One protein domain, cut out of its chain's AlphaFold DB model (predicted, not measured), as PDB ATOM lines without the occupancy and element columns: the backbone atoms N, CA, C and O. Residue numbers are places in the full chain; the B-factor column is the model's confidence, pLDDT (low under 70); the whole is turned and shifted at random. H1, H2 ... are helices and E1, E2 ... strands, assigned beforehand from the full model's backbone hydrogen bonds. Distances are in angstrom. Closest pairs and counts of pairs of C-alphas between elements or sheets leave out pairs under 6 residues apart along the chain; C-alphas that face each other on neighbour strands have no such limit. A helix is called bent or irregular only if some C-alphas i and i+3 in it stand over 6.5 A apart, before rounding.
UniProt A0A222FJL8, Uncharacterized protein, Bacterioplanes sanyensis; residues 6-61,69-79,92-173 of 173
ATOM      1  N   SER A   6     143.784 144.710 118.399       54.69
ATOM      2  CA  SER A   6     144.170 143.343 118.797       54.69
ATOM      3  C   SER A   6     145.544 143.284 119.468       54.69
ATOM      4  O   SER A   6     145.739 142.494 120.384       54.69
ATOM      5  N   GLN A   7     146.474 144.156 119.072       52.12
ATOM      6  CA  GLN A   7     147.850 144.147 119.575       52.12
ATOM      7  C   GLN A   7     147.967 144.722 120.998       52.12
ATOM      8  O   GLN A   7     148.849 144.326 121.749       52.12
ATOM      9  N   GLN A   8     147.034 145.591 121.408       53.62
ATOM     10  CA  GLN A   8     146.995 146.155 122.764       53.62
ATOM     11  C   GLN A   8     146.476 145.177 123.831       53.62
ATOM     12  O   GLN A   8     146.802 145.338 125.002       53.62
ATOM     13  N   ARG A   9     145.703 144.146 123.456       56.59
ATOM     14  CA  ARG A   9     145.214 143.142 124.420       56.59
ATOM     15  C   ARG A   9     146.326 142.216 124.915       56.59
ATOM     16  O   ARG A   9     146.384 141.937 126.104       56.59
ATOM     17  N   GLY A  10     147.245 141.818 124.031       60.84
ATOM     18  CA  GLY A  10     148.352 140.929 124.399       60.84
ATOM     19  C   GLY A  10     149.372 141.574 125.343       60.84
ATOM     20  O   GLY A  10     149.919 140.896 126.204       60.84
ATOM     21  N   VAL A  11     149.597 142.888 125.232       69.88
ATOM     22  CA  VAL A  11     150.516 143.610 126.131       69.88
ATOM     23  C   VAL A  11     149.931 143.706 127.543       69.88
ATOM     24  O   VAL A  11     150.635 143.432 128.509       69.88
ATOM     25  N   ALA A  12     148.630 143.993 127.662       70.44
ATOM     26  CA  ALA A  12     147.955 144.077 128.957       70.44
ATOM     27  C   ALA A  12     147.923 142.730 129.704       70.44
ATOM     28  O   ALA A  12     148.076 142.695 130.922       70.44
ATOM     29  N   GLU A  13     147.756 141.612 128.988       76.88
ATOM     30  CA  GLU A  13     147.773 140.270 129.590       76.88
ATOM     31  C   GLU A  13     149.169 139.885 130.109       76.88
ATOM     32  O   GLU A  13     149.287 139.299 131.186       76.88
ATOM     33  N   ILE A  14     150.230 140.264 129.389       77.69
ATOM     34  CA  ILE A  14     151.619 140.001 129.796       77.69
ATOM     35  C   ILE A  14     152.025 140.890 130.979       77.69
ATOM     36  O   ILE A  14     152.636 140.399 131.928       77.69
ATOM     37  N   GLU A  15     151.661 142.174 130.964       78.56
ATOM     38  CA  GLU A  15     151.909 143.078 132.093       78.56
ATOM     39  C   GLU A  15     151.200 142.584 133.361       78.56
ATOM     40  O   GLU A  15     151.813 142.532 134.427       78.56
ATOM     41  N   LEU A  16     149.949 142.122 133.252       82.31
ATOM     42  CA  LEU A  16     149.215 141.563 134.388       82.31
ATOM     43  C   LEU A  16     149.865 140.273 134.919       82.31
ATOM     44  O   LEU A  16     149.983 140.103 136.132       82.31
ATOM     45  N   ALA A  17     150.322 139.383 134.032       84.31
ATOM     46  CA  ALA A  17     150.969 138.127 134.414       84.31
ATOM     47  C   ALA A  17     152.293 138.334 135.172       84.31
ATOM     48  O   ALA A  17     152.666 137.493 135.989       84.31
ATOM     49  N   ILE A  18     152.988 139.451 134.930       86.19
ATOM     50  CA  ILE A  18     154.230 139.813 135.630       86.19
ATOM     51  C   ILE A  18     153.935 140.582 136.925       86.19
ATOM     52  O   ILE A  18     154.572 140.337 137.950       86.19
ATOM     53  N   LEU A  19     152.963 141.498 136.910       89.56
ATOM     54  CA  LEU A  19     152.652 142.345 138.065       89.56
ATOM     55  C   LEU A  19     151.932 141.586 139.184       89.56
ATOM     56  O   LEU A  19     152.181 141.851 140.358       89.56
ATOM     57  N   LEU A  20     151.069 140.626 138.846       89.75
ATOM     58  CA  LEU A  20     150.288 139.864 139.821       89.75
ATOM     59  C   LEU A  20     151.145 139.044 140.808       89.75
ATOM     60  O   LEU A  20     150.921 139.184 142.012       89.75
ATOM     61  N   PRO A  21     152.150 138.244 140.390       90.06
ATOM     62  CA  PRO A  21     153.012 137.544 141.343       90.06
ATOM     63  C   PRO A  21     153.844 138.513 142.192       90.06
ATOM     64  O   PRO A  21     154.081 138.244 143.367       90.06
ATOM     65  N   PHE A  22     154.240 139.664 141.638       88.56
ATOM     66  CA  PHE A  22     154.962 140.686 142.393       88.56
ATOM     67  C   PHE A  22     154.076 141.324 143.472       88.56
ATOM     68  O   PHE A  22     154.508 141.499 144.609       88.56
ATOM     69  N   ALA A  23     152.813 141.607 143.142       90.06
ATOM     70  CA  ALA A  23     151.829 142.113 144.092       90.06
ATOM     71  C   ALA A  23     151.517 141.093 145.200       90.06
ATOM     72  O   ALA A  23     151.423 141.479 146.363       90.06
ATOM     73  N   LEU A  24     151.413 139.800 144.870       90.31
ATOM     74  CA  LEU A  24     151.222 138.734 145.860       90.31
ATOM     75  C   LEU A  24     152.423 138.600 146.805       90.31
ATOM     76  O   LEU A  24     152.228 138.501 148.015       90.31
ATOM     77  N   LEU A  25     153.650 138.653 146.277       87.31
ATOM     78  CA  LEU A  25     154.871 138.647 147.090       87.31
ATOM     79  C   LEU A  25     154.945 139.866 148.012       87.31
ATOM     80  O   LEU A  25     155.260 139.723 149.191       87.31
ATOM     81  N   LEU A  26     154.626 141.055 147.492       88.19
ATOM     82  CA  LEU A  26     154.576 142.276 148.291       88.19
ATOM     83  C   LEU A  26     153.528 142.157 149.405       88.19
ATOM     84  O   LEU A  26     153.798 142.525 150.543       88.19
ATOM     85  N   TRP A  27     152.347 141.620 149.092       89.94
ATOM     86  CA  TRP A  27     151.278 141.428 150.066       89.94
ATOM     87  C   TRP A  27     151.667 140.434 151.169       89.94
ATOM     88  O   TRP A  27     151.457 140.729 152.342       89.94
ATOM     89  N   TRP A  28     152.312 139.315 150.823       86.94
ATOM     90  CA  TRP A  28     152.862 138.371 151.805       86.94
ATOM     91  C   TRP A  28     153.922 139.017 152.697       86.94
ATOM     92  O   TRP A  28     153.860 138.883 153.915       86.94
ATOM     93  N   LEU A  29     154.854 139.772 152.111       84.12
ATOM     94  CA  LEU A  29     155.891 140.470 152.870       84.12
ATOM     95  C   LEU A  29     155.289 141.499 153.839       84.12
ATOM     96  O   LEU A  29     155.723 141.599 154.983       84.12
ATOM     97  N   LEU A  30     154.280 142.252 153.397       86.44
ATOM     98  CA  LEU A  30     153.568 143.211 154.244       86.44
ATOM     99  C   LEU A  30     152.797 142.515 155.369       86.44
ATOM    100  O   LEU A  30     152.778 143.022 156.489       86.44
ATOM    101  N   SER A  31     152.197 141.356 155.089       84.75
ATOM    102  CA  SER A  31     151.531 140.534 156.100       84.75
ATOM    103  C   SER A  31     152.523 140.066 157.166       84.75
ATOM    104  O   SER A  31     152.298 140.323 158.347       84.75
ATOM    105  N   ASP A  32     153.657 139.481 156.769       80.44
ATOM    106  CA  ASP A  32     154.709 139.051 157.702       80.44
ATOM    107  C   ASP A  32     155.237 140.235 158.532       80.44
ATOM    108  O   ASP A  32     155.406 140.128 159.750       80.44
ATOM    109  N   LEU A  33     155.445 141.396 157.899       82.19
ATOM    110  CA  LEU A  33     155.916 142.599 158.590       82.19
ATOM    111  C   LEU A  33     154.893 143.090 159.618       82.19
ATOM    112  O   LEU A  33     155.271 143.538 160.700       82.19
ATOM    113  N   SER A  34     153.600 143.002 159.299       85.38
ATOM    114  CA  SER A  34     152.538 143.411 160.217       85.38
ATOM    115  C   SER A  34     152.518 142.555 161.484       85.38
ATOM    116  O   SER A  34     152.438 143.108 162.581       85.38
ATOM    117  N   VAL A  35     152.701 141.236 161.348       81.81
ATOM    118  CA  VAL A  35     152.794 140.302 162.481       81.81
ATOM    119  C   VAL A  35     154.014 140.626 163.339       81.81
ATOM    120  O   VAL A  35     153.907 140.719 164.561       81.81
ATOM    121  N   TRP A  36     155.161 140.883 162.706       82.50
ATOM    122  CA  TRP A  36     156.381 141.286 163.406       82.50
ATOM    123  C   TRP A  36     156.188 142.567 164.233       82.50
ATOM    124  O   TRP A  36     156.532 142.596 165.416       82.50
ATOM    125  N   VAL A  37     155.583 143.611 163.650       84.56
ATOM    126  CA  VAL A  37     155.316 144.876 164.360       84.56
ATOM    127  C   VAL A  37     154.361 144.658 165.536       84.56
ATOM    128  O   VAL A  37     154.604 145.181 166.624       84.56
ATOM    129  N   GLN A  38     153.292 143.885 165.338       85.06
ATOM    130  CA  GLN A  38     152.315 143.597 166.388       85.06
ATOM    131  C   GLN A  38     152.944 142.846 167.566       85.06
ATOM    132  O   GLN A  38     152.730 143.227 168.718       85.06
ATOM    133  N   GLN A  39     153.768 141.830 167.302       81.94
ATOM    134  CA  GLN A  39     154.455 141.092 168.363       81.94
ATOM    135  C   GLN A  39     155.463 141.965 169.115       81.94
ATOM    136  O   GLN A  39     155.526 141.904 170.342       81.94
ATOM    137  N   GLN A  40     156.196 142.836 168.416       84.31
ATOM    138  CA  GLN A  40     157.114 143.774 169.062       84.31
ATOM    139  C   GLN A  40     156.376 144.742 170.002       84.31
ATOM    140  O   GLN A  40     156.841 144.993 171.113       84.31
ATOM    141  N   GLN A  41     155.213 145.259 169.591       86.75
ATOM    142  CA  GLN A  41     154.376 146.111 170.444       86.75
ATOM    143  C   GLN A  41     153.845 145.351 171.663       86.75
ATOM    144  O   GLN A  41     153.868 145.874 172.776       86.75
ATOM    145  N   ARG A  42     153.422 144.097 171.477       85.38
ATOM    146  CA  ARG A  42     152.940 143.243 172.567       85.38
ATOM    147  C   ARG A  42     154.035 142.957 173.593       85.38
ATOM    148  O   ARG A  42     153.787 143.055 174.789       85.38
ATOM    149  N   LEU A  43     155.258 142.671 173.144       84.38
ATOM    150  CA  LEU A  43     156.405 142.477 174.035       84.38
ATOM    151  C   LEU A  43     156.726 143.739 174.839       84.38
ATOM    152  O   LEU A  43     157.060 143.638 176.014       84.38
ATOM    153  N   GLN A  44     156.608 144.919 174.225       85.81
ATOM    154  CA  GLN A  44     156.790 146.194 174.923       85.81
ATOM    155  C   GLN A  44     155.726 146.430 175.995       85.81
ATOM    156  O   GLN A  44     156.057 146.904 177.076       85.81
ATOM    157  N   GLN A  45     154.469 146.086 175.714       87.38
ATOM    158  CA  GLN A  45     153.397 146.165 176.708       87.38
ATOM    159  C   GLN A  45     153.655 145.196 177.863       87.38
ATOM    160  O   GLN A  45     153.650 145.611 179.012       87.38
ATOM    161  N   LEU A  46     154.003 143.943 177.562       85.50
ATOM    162  CA  LEU A  46     154.281 142.932 178.582       85.50
ATOM    163  C   LEU A  46     155.478 143.285 179.465       85.50
ATOM    164  O   LEU A  46     155.398 143.140 180.684       85.50
ATOM    165  N   SER A  47     156.584 143.758 178.880       86.38
ATOM    166  CA  SER A  47     157.745 144.169 179.672       86.38
ATOM    167  C   SER A  47     157.419 145.373 180.556       86.38
ATOM    168  O   SER A  47     157.888 145.442 181.692       86.38
ATOM    169  N   HIS A  48     156.595 146.302 180.065       87.38
ATOM    170  CA  HIS A  48     156.152 147.467 180.820       87.38
ATOM    171  C   HIS A  48     155.206 147.107 181.967       87.38
ATOM    172  O   HIS A  48     155.483 147.476 183.109       87.38
ATOM    173  N   ASP A  49     154.144 146.356 181.681       86.31
ATOM    174  CA  ASP A  49     153.151 145.920 182.663       86.31
ATOM    175  C   ASP A  49     153.821 145.124 183.780       86.31
ATOM    176  O   ASP A  49     153.562 145.346 184.962       86.31
ATOM    177  N   TRP A  50     154.763 144.252 183.424       83.69
ATOM    178  CA  TRP A  50     155.471 143.457 184.412       83.69
ATOM    179  C   TRP A  50     156.438 144.285 185.264       83.69
ATOM    180  O   TRP A  50     156.489 144.112 186.481       83.69
ATOM    181  N   ALA A  51     157.153 145.242 184.668       84.00
ATOM    182  CA  ALA A  51     157.993 146.161 185.432       84.00
ATOM    183  C   ALA A  51     157.164 147.025 186.402       84.00
ATOM    184  O   ALA A  51     157.624 147.328 187.504       84.00
ATOM    185  N   MET A  52     155.944 147.411 186.020       84.38
ATOM    186  CA  MET A  52     155.013 148.134 186.891       84.38
ATOM    187  C   MET A  52     154.501 147.263 188.041       84.38
ATOM    188  O   MET A  52     154.449 147.735 189.175       84.38
ATOM    189  N   LEU A  53     154.162 146.001 187.770       81.62
ATOM    190  CA  LEU A  53     153.721 145.049 188.793       81.62
ATOM    191  C   LEU A  53     154.819 144.776 189.825       81.62
ATOM    192  O   LEU A  53     154.559 144.887 191.019       81.62
ATOM    193  N   LEU A  54     156.055 144.524 189.379       77.94
ATOM    194  CA  LEU A  54     157.199 144.322 190.278       77.94
ATOM    195  C   LEU A  54     157.491 145.562 191.131       77.94
ATOM    196  O   LEU A  54     157.797 145.448 192.316       77.94
ATOM    197  N   ALA A  55     157.372 146.757 190.545       78.31
ATOM    198  CA  ALA A  55     157.534 147.996 191.295       78.31
ATOM    199  C   ALA A  55     156.428 148.177 192.350       78.31
ATOM    200  O   ALA A  55     156.735 148.565 193.475       78.31
ATOM    201  N   ALA A  56     155.171 147.863 192.017       78.62
ATOM    202  CA  ALA A  56     154.047 147.946 192.948       78.62
ATOM    203  C   ALA A  56     154.172 146.937 194.101       78.62
ATOM    204  O   ALA A  56     154.021 147.310 195.258       78.62
ATOM    205  N   GLU A  57     154.519 145.685 193.802       73.62
ATOM    206  CA  GLU A  57     154.683 144.629 194.807       73.62
ATOM    207  C   GLU A  57     155.858 144.908 195.758       73.62
ATOM    208  O   GLU A  57     155.759 144.667 196.961       73.62
ATOM    209  N   SER A  58     156.940 145.516 195.256       69.06
ATOM    210  CA  SER A  58     158.072 145.923 196.100       69.06
ATOM    211  C   SER A  58     157.729 147.001 197.135       69.06
ATOM    212  O   SER A  58     158.483 147.178 198.089       69.06
ATOM    213  N   HIS A  59     156.604 147.705 196.971       62.03
ATOM    214  CA  HIS A  59     156.109 148.663 197.959       62.03
ATOM    215  C   HIS A  59     155.364 147.978 199.118       62.03
ATOM    216  O   HIS A  59     155.354 148.504 200.229       62.03
ATOM    217  N   ASP A  60     154.780 146.799 198.878       57.16
ATOM    218  CA  ASP A  60     153.927 146.099 199.845       57.16
ATOM    219  C   ASP A  60     154.648 144.960 200.594       57.16
ATOM    220  O   ASP A  60     154.177 144.537 201.652       57.16
ATOM    221  N   SER A  61     155.788 144.465 200.091       54.00
ATOM    222  CA  SER A  61     156.426 143.248 200.614       54.00
ATOM    223  C   SER A  61     157.902 143.447 200.997       54.00
ATOM    224  O   SER A  61     158.816 143.303 200.190       54.00
ATOM    225  N   GLU A  69     157.480 133.167 194.518       64.25
ATOM    226  CA  GLU A  69     156.537 133.982 193.737       64.25
ATOM    227  C   GLU A  69     156.988 134.144 192.276       64.25
ATOM    228  O   GLU A  69     156.173 134.254 191.362       64.25
ATOM    229  N   MET A  70     158.294 134.038 192.000       63.81
ATOM    230  CA  MET A  70     158.823 134.148 190.635       63.81
ATOM    231  C   MET A  70     158.314 133.040 189.695       63.81
ATOM    232  O   MET A  70     158.108 133.268 188.501       63.81
ATOM    233  N   GLY A  71     158.066 131.837 190.231       67.75
ATOM    234  CA  GLY A  71     157.467 130.738 189.467       67.75
ATOM    235  C   GLY A  71     156.008 131.005 189.079       67.75
ATOM    236  O   GLY A  71     155.559 130.555 188.022       67.75
ATOM    237  N   ASP A  72     155.276 131.769 189.895       74.56
ATOM    238  CA  ASP A  72     153.918 132.223 189.584       74.56
ATOM    239  C   ASP A  72     153.932 133.287 188.480       74.56
ATOM    240  O   ASP A  72     153.142 133.206 187.536       74.56
ATOM    241  N   TRP A  73     154.895 134.212 188.523       72.38
ATOM    242  CA  TRP A  73     155.073 135.245 187.499       72.38
ATOM    243  C   TRP A  73     155.423 134.682 186.119       72.38
ATOM    244  O   TRP A  73     154.880 135.128 185.107       72.38
ATOM    245  N   GLN A  74     156.263 133.647 186.063       73.25
ATOM    246  CA  GLN A  74     156.543 132.943 184.812       73.25
ATOM    247  C   GLN A  74     155.281 132.306 184.216       73.25
ATOM    248  O   GLN A  74     155.056 132.396 183.007       73.25
ATOM    249  N   ARG A  75     154.436 131.693 185.055       75.69
ATOM    250  CA  ARG A  75     153.154 131.126 184.612       75.69
ATOM    251  C   ARG A  75     152.196 132.208 184.120       75.69
ATOM    252  O   ARG A  75     151.533 132.003 183.106       75.69
ATOM    253  N   TRP A  76     152.144 133.358 184.788       78.38
ATOM    254  CA  TRP A  76     151.343 134.497 184.342       78.38
ATOM    255  C   TRP A  76     151.800 135.021 182.971       78.38
ATOM    256  O   TRP A  76     150.970 135.201 182.082       78.38
ATOM    257  N   LEU A  77     153.110 135.188 182.756       73.75
ATOM    258  CA  LEU A  77     153.661 135.609 181.458       73.75
ATOM    259  C   LEU A  77     153.291 134.641 180.335       73.75
ATOM    260  O   LEU A  77     152.899 135.076 179.253       73.75
ATOM    261  N   GLN A  78     153.376 133.336 180.601       74.19
ATOM    262  CA  GLN A  78     152.968 132.307 179.645       74.19
ATOM    263  C   GLN A  78     151.467 132.388 179.329       74.19
ATOM    264  O   GLN A  78     151.086 132.277 178.171       74.19
ATOM    265  N   GLN A  79     150.609 132.661 180.318       77.25
ATOM    266  CA  GLN A  79     149.167 132.839 180.090       77.25
ATOM    267  C   GLN A  79     148.834 134.074 179.244       77.25
ATOM    268  O   GLN A  79     147.889 134.044 178.456       77.25
ATOM    269  N   SER A  92     159.368 128.824 173.413       63.41
ATOM    270  CA  SER A  92     159.151 129.355 174.764       63.41
ATOM    271  C   SER A  92     159.659 130.795 174.883       63.41
ATOM    272  O   SER A  92     160.834 131.069 174.640       63.41
ATOM    273  N   LEU A  93     158.786 131.711 175.315       71.38
ATOM    274  CA  LEU A  93     159.182 133.036 175.797       71.38
ATOM    275  C   LEU A  93     160.271 132.904 176.862       71.38
ATOM    276  O   LEU A  93     160.127 132.156 177.832       71.38
ATOM    277  N   ALA A  94     161.319 133.697 176.707       77.19
ATOM    278  CA  ALA A  94     162.374 133.835 177.689       77.19
ATOM    279  C   ALA A  94     162.295 135.214 178.344       77.19
ATOM    280  O   ALA A  94     161.811 136.179 177.754       77.19
ATOM    281  N   TYR A  95     162.781 135.325 179.573       78.69
ATOM    282  CA  TYR A  95     162.773 136.582 180.300       78.69
ATOM    283  C   TYR A  95     164.030 136.777 181.137       78.69
ATOM    284  O   TYR A  95     164.697 135.829 181.546       78.69
ATOM    285  N   SER A  96     164.324 138.034 181.445       80.25
ATOM    286  CA  SER A  96     165.299 138.408 182.456       80.25
ATOM    287  C   SER A  96     164.788 139.593 183.260       80.25
ATOM    288  O   SER A  96     164.388 140.608 182.696       80.25
ATOM    289  N   VAL A  97     164.813 139.459 184.580       79.19
ATOM    290  CA  VAL A  97     164.502 140.516 185.536       79.19
ATOM    291  C   VAL A  97     165.765 140.852 186.304       79.19
ATOM    292  O   VAL A  97     166.428 139.975 186.850       79.19
ATOM    293  N   LEU A  98     166.103 142.129 186.362       78.94
ATOM    294  CA  LEU A  98     167.189 142.628 187.183       78.94
ATOM    295  C   LEU A  98     166.635 143.644 188.176       78.94
ATOM    296  O   LEU A  98     166.134 144.690 187.778       78.94
ATOM    297  N   GLN A  99     166.787 143.348 189.460       79.12
ATOM    298  CA  GLN A  99     166.641 144.314 190.537       79.12
ATOM    299  C   GLN A  99     168.019 144.884 190.853       79.12
ATOM    300  O   GLN A  99     168.966 144.161 191.189       79.12
ATOM    301  N   LEU A 100     168.139 146.200 190.757       76.69
ATOM    302  CA  LEU A 100     169.285 146.926 191.273       76.69
ATOM    303  C   LEU A 100     168.845 147.765 192.466       76.69
ATOM    304  O   LEU A 100     167.953 148.600 192.349       76.69
ATOM    305  N   SER A 101     169.519 147.578 193.593       74.50
ATOM    306  CA  SER A 101     169.479 148.502 194.720       74.50
ATOM    307  C   SER A 101     170.886 149.037 194.997       74.50
ATOM    308  O   SER A 101     171.888 148.492 194.527       74.50
ATOM    309  N   LEU A 102     170.976 150.116 195.778       66.75
ATOM    310  CA  LEU A 102     172.252 150.687 196.230       66.75
ATOM    311  C   LEU A 102     173.106 149.686 197.026       66.75
ATOM    312  O   LEU A 102     174.330 149.804 197.038       66.75
ATOM    313  N   ALA A 103     172.467 148.711 197.677       61.12
ATOM    314  CA  ALA A 103     173.122 147.728 198.533       61.12
ATOM    315  C   ALA A 103     173.403 146.396 197.821       61.12
ATOM    316  O   ALA A 103     174.376 145.719 198.159       61.12
ATOM    317  N   GLN A 104     172.573 145.996 196.851       65.62
ATOM    318  CA  GLN A 104     172.628 144.650 196.291       65.62
ATOM    319  C   GLN A 104     172.089 144.582 194.859       65.62
ATOM    320  O   GLN A 104     171.151 145.281 194.477       65.62
ATOM    321  N   ARG A 105     172.691 143.706 194.050       67.62
ATOM    322  CA  ARG A 105     172.218 143.385 192.701       67.62
ATOM    323  C   ARG A 105     171.639 141.979 192.691       67.62
ATOM    324  O   ARG A 105     172.340 141.029 193.042       67.62
ATOM    325  N   HIS A 106     170.411 141.849 192.205       70.75
ATOM    326  CA  HIS A 106     169.756 140.567 191.999       70.75
ATOM    327  C   HIS A 106     169.299 140.434 190.555       70.75
ATOM    328  O   HIS A 106     168.597 141.290 190.031       70.75
ATOM    329  N   SER A 107     169.747 139.370 189.894       70.56
ATOM    330  CA  SER A 107     169.357 139.046 188.525       70.56
ATOM    331  C   SER A 107     168.684 137.687 188.497       70.56
ATOM    332  O   SER A 107     169.298 136.686 188.866       70.56
ATOM    333  N   TRP A 108     167.467 137.658 187.983       70.69
ATOM    334  CA  TRP A 108     166.733 136.456 187.635       70.69
ATOM    335  C   TRP A 108     166.654 136.374 186.119       70.69
ATOM    336  O   TRP A 108     166.408 137.361 185.429       70.69
ATOM    337  N   GLN A 109     166.929 135.206 185.565       69.19
ATOM    338  CA  GLN A 109     166.966 135.018 184.121       69.19
ATOM    339  C   GLN A 109     166.521 133.599 183.811       69.19
ATOM    340  O   GLN A 109     166.983 132.656 184.455       69.19
ATOM    341  N   SER A 110     165.642 133.451 182.822       66.19
ATOM    342  CA  SER A 110     165.503 132.186 182.117       66.19
ATOM    343  C   SER A 110     166.700 132.019 181.172       66.19
ATOM    344  O   SER A 110     167.363 132.997 180.815       66.19
ATOM    345  N   ALA A 111     167.020 130.776 180.810       59.00
ATOM    346  CA  ALA A 111     168.291 130.398 180.187       59.00
ATOM    347  C   ALA A 111     168.639 131.133 178.868       59.00
ATOM    348  O   ALA A 111     169.806 131.135 178.480       59.00
ATOM    349  N   ASP A 112     167.679 131.816 178.228       66.81
ATOM    350  CA  ASP A 112     167.775 132.209 176.815       66.81
ATOM    351  C   ASP A 112     167.697 133.728 176.534       66.81
ATOM    352  O   ASP A 112     167.727 134.138 175.374       66.81
ATOM    353  N   CYS A 113     167.627 134.601 177.552       71.69
ATOM    354  CA  CYS A 113     167.480 136.059 177.352       71.69
ATOM    355  C   CYS A 113     168.653 136.865 177.965       71.69
ATOM    356  O   CYS A 113     168.654 137.143 179.165       71.69
ATOM    357  N   PRO A 114     169.675 137.273 177.179       65.50
ATOM    358  CA  PRO A 114     170.868 137.938 177.716       65.50
ATOM    359  C   PRO A 114     170.624 139.420 178.051       65.50
ATOM    360  O   PRO A 114     170.482 140.252 177.159       65.50
ATOM    361  N   ALA A 115     170.657 139.815 179.324       62.22
ATOM    362  CA  ALA A 115     170.300 141.174 179.760       62.22
ATOM    363  C   ALA A 115     171.365 142.287 179.535       62.22
ATOM    364  O   ALA A 115     171.105 143.455 179.795       62.22
ATOM    365  N   ASN A 116     172.541 141.997 178.982       66.88
ATOM    366  CA  ASN A 116     173.757 142.816 179.171       66.88
ATOM    367  C   ASN A 116     173.691 144.341 178.882       66.88
ATOM    368  O   ASN A 116     174.368 145.104 179.570       66.88
ATOM    369  N   ARG A 117     172.946 144.827 177.874       70.56
ATOM    370  CA  ARG A 117     172.983 146.263 177.492       70.56
ATOM    371  C   ARG A 117     172.148 147.156 178.412       70.56
ATOM    372  O   ARG A 117     172.581 148.251 178.765       70.56
ATOM    373  N   GLU A 118     170.963 146.696 178.783       73.88
ATOM    374  CA  GLU A 118     170.022 147.457 179.613       73.88
ATOM    375  C   GLU A 118     170.499 147.510 181.065       73.88
ATOM    376  O   GLU A 118     170.360 148.540 181.719       73.88
ATOM    377  N   GLN A 119     171.181 146.458 181.528       70.75
ATOM    378  CA  GLN A 119     171.843 146.439 182.833       70.75
ATOM    379  C   GLN A 119     172.852 147.583 182.966       70.75
ATOM    380  O   GLN A 119     172.780 148.364 183.908       70.75
ATOM    381  N   GLN A 120     173.730 147.766 181.973       76.12
ATOM    382  CA  GLN A 120     174.718 148.850 182.000       76.12
ATOM    383  C   GLN A 120     174.078 150.244 182.043       76.12
ATOM    384  O   GLN A 120     174.657 151.168 182.614       76.12
ATOM    385  N   GLN A 121     172.914 150.425 181.416       78.75
ATOM    386  CA  GLN A 121     172.183 151.692 181.466       78.75
ATOM    387  C   GLN A 121     171.523 151.900 182.832       78.75
ATOM    388  O   GLN A 121     171.667 152.976 183.407       78.75
ATOM    389  N   ALA A 122     170.876 150.869 183.373       75.69
ATOM    390  CA  ALA A 122     170.248 150.908 184.687       75.69
ATOM    391  C   ALA A 122     171.263 151.156 185.815       75.69
ATOM    392  O   ALA A 122     171.006 151.941 186.720       75.69
ATOM    393  N   GLU A 123     172.457 150.572 185.723       75.31
ATOM    394  CA  GLU A 123     173.558 150.832 186.653       75.31
ATOM    395  C   GLU A 123     173.999 152.295 186.646       75.31
ATOM    396  O   GLU A 123     174.200 152.887 187.705       75.31
ATOM    397  N   ARG A 124     174.125 152.900 185.458       77.38
ATOM    398  CA  ARG A 124     174.457 154.329 185.347       77.38
ATOM    399  C   ARG A 124     173.347 155.202 185.913       77.38
ATOM    400  O   ARG A 124     173.648 156.190 186.571       77.38
ATOM    401  N   LEU A 125     172.086 154.848 185.668       75.88
ATOM    402  CA  LEU A 125     170.941 155.556 186.239       75.88
ATOM    403  C   LEU A 125     170.962 155.495 187.767       75.88
ATOM    404  O   LEU A 125     170.837 156.531 188.410       75.88
ATOM    405  N   LEU A 126     171.224 154.321 188.343       75.75
ATOM    406  CA  LEU A 126     171.286 154.141 189.793       75.75
ATOM    407  C   LEU A 126     172.460 154.901 190.440       75.75
ATOM    408  O   LEU A 126     172.339 155.427 191.546       75.75
ATOM    409  N   GLN A 127     173.593 155.013 189.739       74.94
ATOM    410  CA  GLN A 127     174.716 155.859 190.160       74.94
ATOM    411  C   GLN A 127     174.364 157.351 190.133       74.94
ATOM    412  O   GLN A 127     174.806 158.094 191.003       74.94
ATOM    413  N   LEU A 128     173.560 157.801 189.166       72.38
ATOM    414  CA  LEU A 128     173.099 159.191 189.100       72.38
ATOM    415  C   LEU A 128     172.093 159.525 190.210       72.38
ATOM    416  O   LEU A 128     172.023 160.674 190.638       72.38
ATOM    417  N   THR A 129     171.348 158.534 190.706       69.00
ATOM    418  CA  THR A 129     170.371 158.703 191.793       69.00
ATOM    419  C   THR A 129     170.969 158.569 193.197       69.00
ATOM    420  O   THR A 129     170.240 158.736 194.166       69.00
ATOM    421  N   GLN A 130     172.283 158.331 193.347       63.34
ATOM    422  CA  GLN A 130     172.969 158.254 194.656       63.34
ATOM    423  C   GLN A 130     172.843 159.521 195.524       63.34
ATOM    424  O   GLN A 130     173.195 159.483 196.700       63.34
ATOM    425  N   GLY A 131     172.376 160.637 194.957       57.91
ATOM    426  CA  GLY A 131     172.146 161.891 195.675       57.91
ATOM    427  C   GLY A 131     170.754 162.058 196.297       57.91
ATOM    428  O   GLY A 131     170.572 163.023 197.031       57.91
ATOM    429  N   ASP A 132     169.792 161.172 196.017       61.28
ATOM    430  CA  ASP A 132     168.449 161.224 196.617       61.28
ATOM    431  C   ASP A 132     168.432 160.467 197.964       61.28
ATOM    432  O   ASP A 132     168.946 159.356 198.071       61.28
ATOM    433  N   GLU A 133     167.822 161.052 199.003       54.81
ATOM    434  CA  GLU A 133     167.795 160.526 200.387       54.81
ATOM    435  C   GLU A 133     166.970 159.232 200.578       54.81
ATOM    436  O   GLU A 133     166.909 158.701 201.687       54.81
ATOM    437  N   GLN A 134     166.330 158.706 199.528       59.59
ATOM    438  CA  GLN A 134     165.445 157.538 199.606       59.59
ATOM    439  C   GLN A 134     166.042 156.305 198.912       59.59
ATOM    440  O   GLN A 134     166.610 156.428 197.819       59.59
ATOM    441  N   PRO A 135     165.893 155.099 199.504       62.00
ATOM    442  CA  PRO A 135     166.359 153.862 198.893       62.00
ATOM    443  C   PRO A 135     165.603 153.628 197.586       62.00
ATOM    444  O   PRO A 135     164.442 153.241 197.572       62.00
ATOM    445  N   THR A 136     166.276 153.887 196.471       72.94
ATOM    446  CA  THR A 136     165.685 153.724 195.147       72.94
ATOM    447  C   THR A 136     166.006 152.324 194.633       72.94
ATOM    448  O   THR A 136     167.180 151.983 194.458       72.94
ATOM    449  N   THR A 137     164.972 151.518 194.393       78.12
ATOM    450  CA  THR A 137     165.107 150.196 193.767       78.12
ATOM    451  C   THR A 137     164.707 150.302 192.303       78.12
ATOM    452  O   THR A 137     163.632 150.797 191.976       78.12
ATOM    453  N   LEU A 138     165.583 149.857 191.405       80.12
ATOM    454  CA  LEU A 138     165.360 149.912 189.966       80.12
ATOM    455  C   LEU A 138     165.125 148.498 189.439       80.12
ATOM    456  O   LEU A 138     165.978 147.622 189.583       80.12
ATOM    457  N   TRP A 139     163.968 148.297 188.819       81.44
ATOM    458  CA  TRP A 139     163.577 147.047 188.187       81.44
ATOM    459  C   TRP A 139     163.756 147.165 186.679       81.44
ATOM    460  O   TRP A 139     163.218 148.067 186.040       81.44
ATOM    461  N   VAL A 140     164.528 146.251 186.102       83.31
ATOM    462  CA  VAL A 140     164.705 146.114 184.658       83.31
ATOM    463  C   VAL A 140     164.098 144.792 184.250       83.31
ATOM    464  O   VAL A 140     164.553 143.737 184.681       83.31
ATOM    465  N   VAL A 141     163.091 144.847 183.395       83.44
ATOM    466  CA  VAL A 141     162.408 143.669 182.883       83.44
ATOM    467  C   VAL A 141     162.693 143.549 181.404       83.44
ATOM    468  O   VAL A 141     162.445 144.481 180.648       83.44
ATOM    469  N   THR A 142     163.190 142.392 180.992       83.88
ATOM    470  CA  THR A 142     163.461 142.039 179.603       83.88
ATOM    471  C   THR A 142     162.652 140.809 179.239       83.88
ATOM    472  O   THR A 142     162.727 139.797 179.931       83.88
ATOM    473  N   VAL A 143     161.926 140.876 178.132       82.75
ATOM    474  CA  VAL A 143     161.189 139.746 177.566       82.75
ATOM    475  C   VAL A 143     161.725 139.478 176.163       82.75
ATOM    476  O   VAL A 143     161.895 140.410 175.374       82.75
ATOM    477  N   CYS A 144     162.019 138.214 175.875       80.50
ATOM    478  CA  CYS A 144     162.584 137.721 174.627       80.50
ATOM    479  C   CYS A 144     161.644 136.683 173.995       80.50
ATOM    480  O   CYS A 144     161.191 135.764 174.675       80.50
ATOM    481  N   ALA A 145     161.402 136.795 172.692       78.94
ATOM    482  CA  ALA A 145     160.623 135.840 171.907       78.94
ATOM    483  C   ALA A 145     161.347 135.503 170.590       78.94
ATOM    484  O   ALA A 145     162.153 136.309 170.118       78.94
ATOM    485  N   PRO A 146     161.084 134.345 169.965       75.56
ATOM    486  CA  PRO A 146     161.596 134.050 168.627       75.56
ATOM    487  C   PRO A 146     161.065 135.052 167.584       75.56
ATOM    488  O   PRO A 146     160.055 135.723 167.798       75.56
ATOM    489  N   LEU A 147     161.757 135.189 166.444       73.50
ATOM    490  CA  LEU A 147     161.249 136.020 165.347       73.50
ATOM    491  C   LEU A 147     160.042 135.354 164.671       73.50
ATOM    492  O   LEU A 147     160.169 134.209 164.234       73.50
ATOM    493  N   PRO A 148     158.927 136.078 164.468       68.38
ATOM    494  CA  PRO A 148     157.813 135.581 163.678       68.38
ATOM    495  C   PRO A 148     158.095 135.672 162.176       68.38
ATOM    496  O   PRO A 148     158.770 136.586 161.695       68.38
ATOM    497  N   GLY A 149     157.477 134.760 161.424       67.38
ATOM    498  CA  GLY A 149     157.397 134.825 159.966       67.38
ATOM    499  C   GLY A 149     158.533 134.106 159.234       67.38
ATOM    500  O   GLY A 149     159.716 134.180 159.578       67.38
ATOM    501  N   TYR A 150     158.164 133.410 158.161       66.94
ATOM    502  CA  TYR A 150     159.087 132.604 157.363       66.94
ATOM    503  C   TYR A 150     159.948 133.445 156.412       66.94
ATOM    504  O   TYR A 150     161.108 133.108 156.169       66.94
ATOM    505  N   LEU A 151     159.415 134.540 155.851       66.88
ATOM    506  CA  LEU A 151     160.192 135.373 154.927       66.88
ATOM    507  C   LEU A 151     161.155 136.286 155.686       66.88
ATOM    508  O   LEU A 151     162.331 136.352 155.333       66.88
ATOM    509  N   ILE A 152     160.692 136.935 156.755       68.00
ATOM    510  CA  ILE A 152     161.521 137.840 157.568       68.00
ATOM    511  C   ILE A 152     162.738 137.100 158.139       68.00
ATOM    512  O   ILE A 152     163.865 137.576 157.999       68.00
ATOM    513  N   SER A 153     162.537 135.899 158.686       66.44
ATOM    514  CA  SER A 153     163.620 135.066 159.232       66.44
ATOM    515  C   SER A 153     164.652 134.614 158.189       66.44
ATOM    516  O   SER A 153     165.810 134.387 158.529       66.44
ATOM    517  N   ARG A 154     164.273 134.512 156.908       71.25
ATOM    518  CA  ARG A 154     165.192 134.161 155.810       71.25
ATOM    519  C   ARG A 154     166.022 135.335 155.306       71.25
ATOM    520  O   ARG A 154     167.158 135.124 154.883       71.25
ATOM    521  N   PHE A 155     165.451 136.539 155.284       70.12
ATOM    522  CA  PHE A 155     166.136 137.720 154.754       70.12
ATOM    523  C   PHE A 155     167.042 138.389 155.775       70.12
ATOM    524  O   PHE A 155     168.013 139.035 155.376       70.12
ATOM    525  N   ILE A 156     166.753 138.235 157.067       64.19
ATOM    526  CA  ILE A 156     167.598 138.811 158.098       64.19
ATOM    527  C   ILE A 156     168.604 137.760 158.584       64.19
ATOM    528  O   ILE A 156     168.198 136.718 159.096       64.19
ATOM    529  N   PRO A 157     169.922 137.979 158.414       57.91
ATOM    530  CA  PRO A 157     170.922 136.992 158.791       57.91
ATOM    531  C   PRO A 157     170.840 136.669 160.290       57.91
ATOM    532  O   PRO A 157     171.074 137.524 161.143       57.91
ATOM    533  N   ALA A 158     170.586 135.393 160.600       52.53
ATOM    534  CA  ALA A 158     170.386 134.840 161.946       52.53
ATOM    535  C   ALA A 158     171.522 135.104 162.962       52.53
ATOM    536  O   ALA A 158     171.371 134.826 164.146       52.53
ATOM    537  N   ARG A 159     172.672 135.643 162.531       50.91
ATOM    538  CA  ARG A 159     173.774 136.034 163.426       50.91
ATOM    539  C   ARG A 159     173.549 137.367 164.144       50.91
ATOM    540  O   ARG A 159     174.242 137.613 165.124       50.91
ATOM    541  N   GLU A 160     172.615 138.203 163.686       50.62
ATOM    542  CA  GLU A 160     172.341 139.513 164.302       50.62
ATOM    543  C   GLU A 160     170.986 139.602 165.016       50.62
ATOM    544  O   GLU A 160     170.767 140.529 165.791       50.62
ATOM    545  N   LEU A 161     170.092 138.630 164.817       56.81
ATOM    546  CA  LEU A 161     168.768 138.619 165.432       56.81
ATOM    547  C   LEU A 161     168.563 137.342 166.232       56.81
ATOM    548  O   LEU A 161     168.156 136.307 165.721       56.81
ATOM    549  N   THR A 162     168.860 137.457 167.522       61.72
ATOM    550  CA  THR A 162     168.666 136.416 168.535       61.72
ATOM    551  C   THR A 162     167.198 136.224 168.932       61.72
ATOM    552  O   THR A 162     166.908 135.357 169.743       61.72
ATOM    553  N   GLY A 163     166.280 137.041 168.408       72.88
ATOM    554  CA  GLY A 163     164.873 137.078 168.809       72.88
ATOM    555  C   GLY A 163     164.299 138.495 168.777       72.88
ATOM    556  O   GLY A 163     165.039 139.478 168.684       72.88
ATOM    557  N   LEU A 164     162.976 138.600 168.876       76.44
ATOM    558  CA  LEU A 164     162.323 139.816 169.339       76.44
ATOM    559  C   LEU A 164     162.662 140.035 170.812       76.44
ATOM    560  O   LEU A 164     162.728 139.094 171.602       76.44
ATOM    561  N   ARG A 165     162.852 141.294 171.192       82.44
ATOM    562  CA  ARG A 165     163.127 141.668 172.576       82.44
ATOM    563  C   ARG A 165     162.484 142.998 172.891       82.44
ATOM    564  O   ARG A 165     162.566 143.942 172.100       82.44
ATOM    565  N   ALA A 166     161.928 143.084 174.088       84.00
ATOM    566  CA  ALA A 166     161.529 144.340 174.683       84.00
ATOM    567  C   ALA A 166     162.028 144.422 176.117       84.00
ATOM    568  O   ALA A 166     162.033 143.432 176.847       84.00
ATOM    569  N   SER A 167     162.420 145.625 176.513       83.94
ATOM    570  CA  SER A 167     162.846 145.921 177.868       83.94
ATOM    571  C   SER A 167     162.150 147.155 178.402       83.94
ATOM    572  O   SER A 167     161.878 148.103 177.664       83.94
ATOM    573  N   SER A 168     161.844 147.117 179.688       83.94
ATOM    574  CA  SER A 168     161.257 148.223 180.428       83.94
ATOM    575  C   SER A 168     162.022 148.414 181.728       83.94
ATOM    576  O   SER A 168     162.532 147.454 182.310       83.94
ATOM    577  N   MET A 169     162.113 149.666 182.164       84.06
ATOM    578  CA  MET A 169     162.733 150.039 183.427       84.06
ATOM    579  C   MET A 169     161.726 150.808 184.263       84.06
ATOM    580  O   MET A 169     161.130 151.775 183.782       84.06
ATOM    581  N   THR A 170     161.566 150.407 185.515       82.00
ATOM    582  CA  THR A 170     160.716 151.093 186.485       82.00
ATOM    583  C   THR A 170     161.497 151.344 187.761       82.00
ATOM    584  O   THR A 170     162.445 150.634 188.106       82.00
ATOM    585  N   VAL A 171     161.125 152.424 188.437       78.00
ATOM    586  CA  VAL A 171     161.738 152.845 189.691       78.00
ATOM    587  C   VAL A 171     160.697 152.691 190.787       78.00
ATOM    588  O   VAL A 171     159.627 153.291 190.696       78.00
ATOM    589  N   ALA A 172     161.023 151.907 191.809       74.75
ATOM    590  CA  ALA A 172     160.276 151.832 193.054       74.75
ATOM    591  C   ALA A 172     160.938 152.760 194.084       74.75
ATOM    592  O   ALA A 172     162.161 152.717 194.279       74.75
ATOM    593  N   ARG A 173     160.122 153.630 194.683       67.94
ATOM    594  CA  ARG A 173     160.474 154.557 195.763       67.94
ATOM    595  C   ARG A 173     159.566 154.309 196.957       67.94
ATOM    596  O   ARG A 173     158.398 153.922 196.722       67.94
TER     597      ARG A 173
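AT A GLANCE: This is residues 6 to 61, 69 to 79 and 92 to 173 of the 173 residues of an uncharacterized protein of Bacterioplanes sanyensis (UniProt A0A222FJL8). One very long helix, H1, runs over one face of a small four-stranded sheet with its later part, while its first stretch, residues 7 to 27, sticks out as a free arm that makes much of the length. H3 covers the opposite face of the sheet, the short H2 sits near H1 and E1, and the small H4 packs on H1 beyond the sheet. The printed part has 149 residues, with four named helices and four named strands in the order H1, H2, E1, E2, H3, E3, H4, E4; the sheet has the order E2, E1, E3, E4 and is antiparallel throughout. The class is mixed, helices and strands. The whole is extended, with a radius of gyration of the C-alphas of 22.8 A and spans of 86 by 32 by 26 A.

IN THESE COORDINATES: H1, residues 7 to 60, begins with C-alpha 7 at (147.850, 144.147, 119.575) and measures 80.5 A from first to last C-alpha. It is neither bent nor irregular, but only just: C-alphas 18 and 21 are 6.3 A apart. H2, residues 69 to 79, measures 15.6 A. E1, residues 94 to 100, measures 20.1 A, and E2 holds residues 105 to 109. H3, residues 116 to 131, measures 25.3 A, from C-alpha 116 at (173.757, 142.816, 179.171); it is irregular, with C-alphas 128 and 131 at 7.2 A. E3, residues 137 to 145, measures 26.5 A. H4 holds residues 150 to 155. E4, residues 164 to 172, measures 26.7 A and ends with C-alpha 172 at (160.276, 151.832, 193.054).

HOW THE PARTS SIT: In the sheet, E2 and E4 are the edge strands. E1 and E2 form a hairpin, with N 97 and O 108 at 2.8 A. Between E1 and E3, N 96 and O 142 are within hydrogen-bond range at 2.8 A. Between E3 and E4, N 141 and O 168 are within range at 2.9 A. The sheet and its helices make three layers, helices on both faces of a sheet: H1 and H3 lie on opposite faces. H1 is on the sheet over E3 and E4, at a height over the sheet of 4.5 A, only just above the sheet's level. On the local plane its line and that of E3 stand at 28 degrees, only just along the strands. The closest C-alphas of H1 and E4 are those of Ala 55 and Ala 172, 5.0 A apart. H3 is on the sheet over E1 and E3, at a height of 9.2 A. E2, H3 and E3 form a split strand-helix-strand unit, two strands running the same way with E1 between them, and its crossover is left-handed. H2 is close to but not clearly touching H1; the C-alphas of Leu 46 and Leu 77 come closest, at 7.9 A. H4 is not on the sheet; it touches H1 with residues 29 to 33 of H1 alone, closest at the C-alphas of Asp 32 and Ile 152, 6.9 A, about perpendicular at 85 degrees. Every O i to N i+4 pair is within hydrogen-bond range in H2, against 45 of 50 in H1, 10 of 12 in H3 and 1 of 2 in H4.

THE WHOLE: The C-alphas of Ser 6 and Glu 133 are the two farthest apart, at 86.7 A. Without residues 6 to 27, which stand free, the body spans 55 by 29 by 24 A. Residues 62 to 68 are not printed, with 11.5 A between C-alphas 61 and 69, and residues 80 to 91 are not printed, with 11.8 A between C-alphas 79 and 92. Of the links that are printed whole, none is long. The mean pLDDT of the printed part is 74.5; 46 residues are under 70, among them residues 6 to 11, 129 to 135 and 156 to 162.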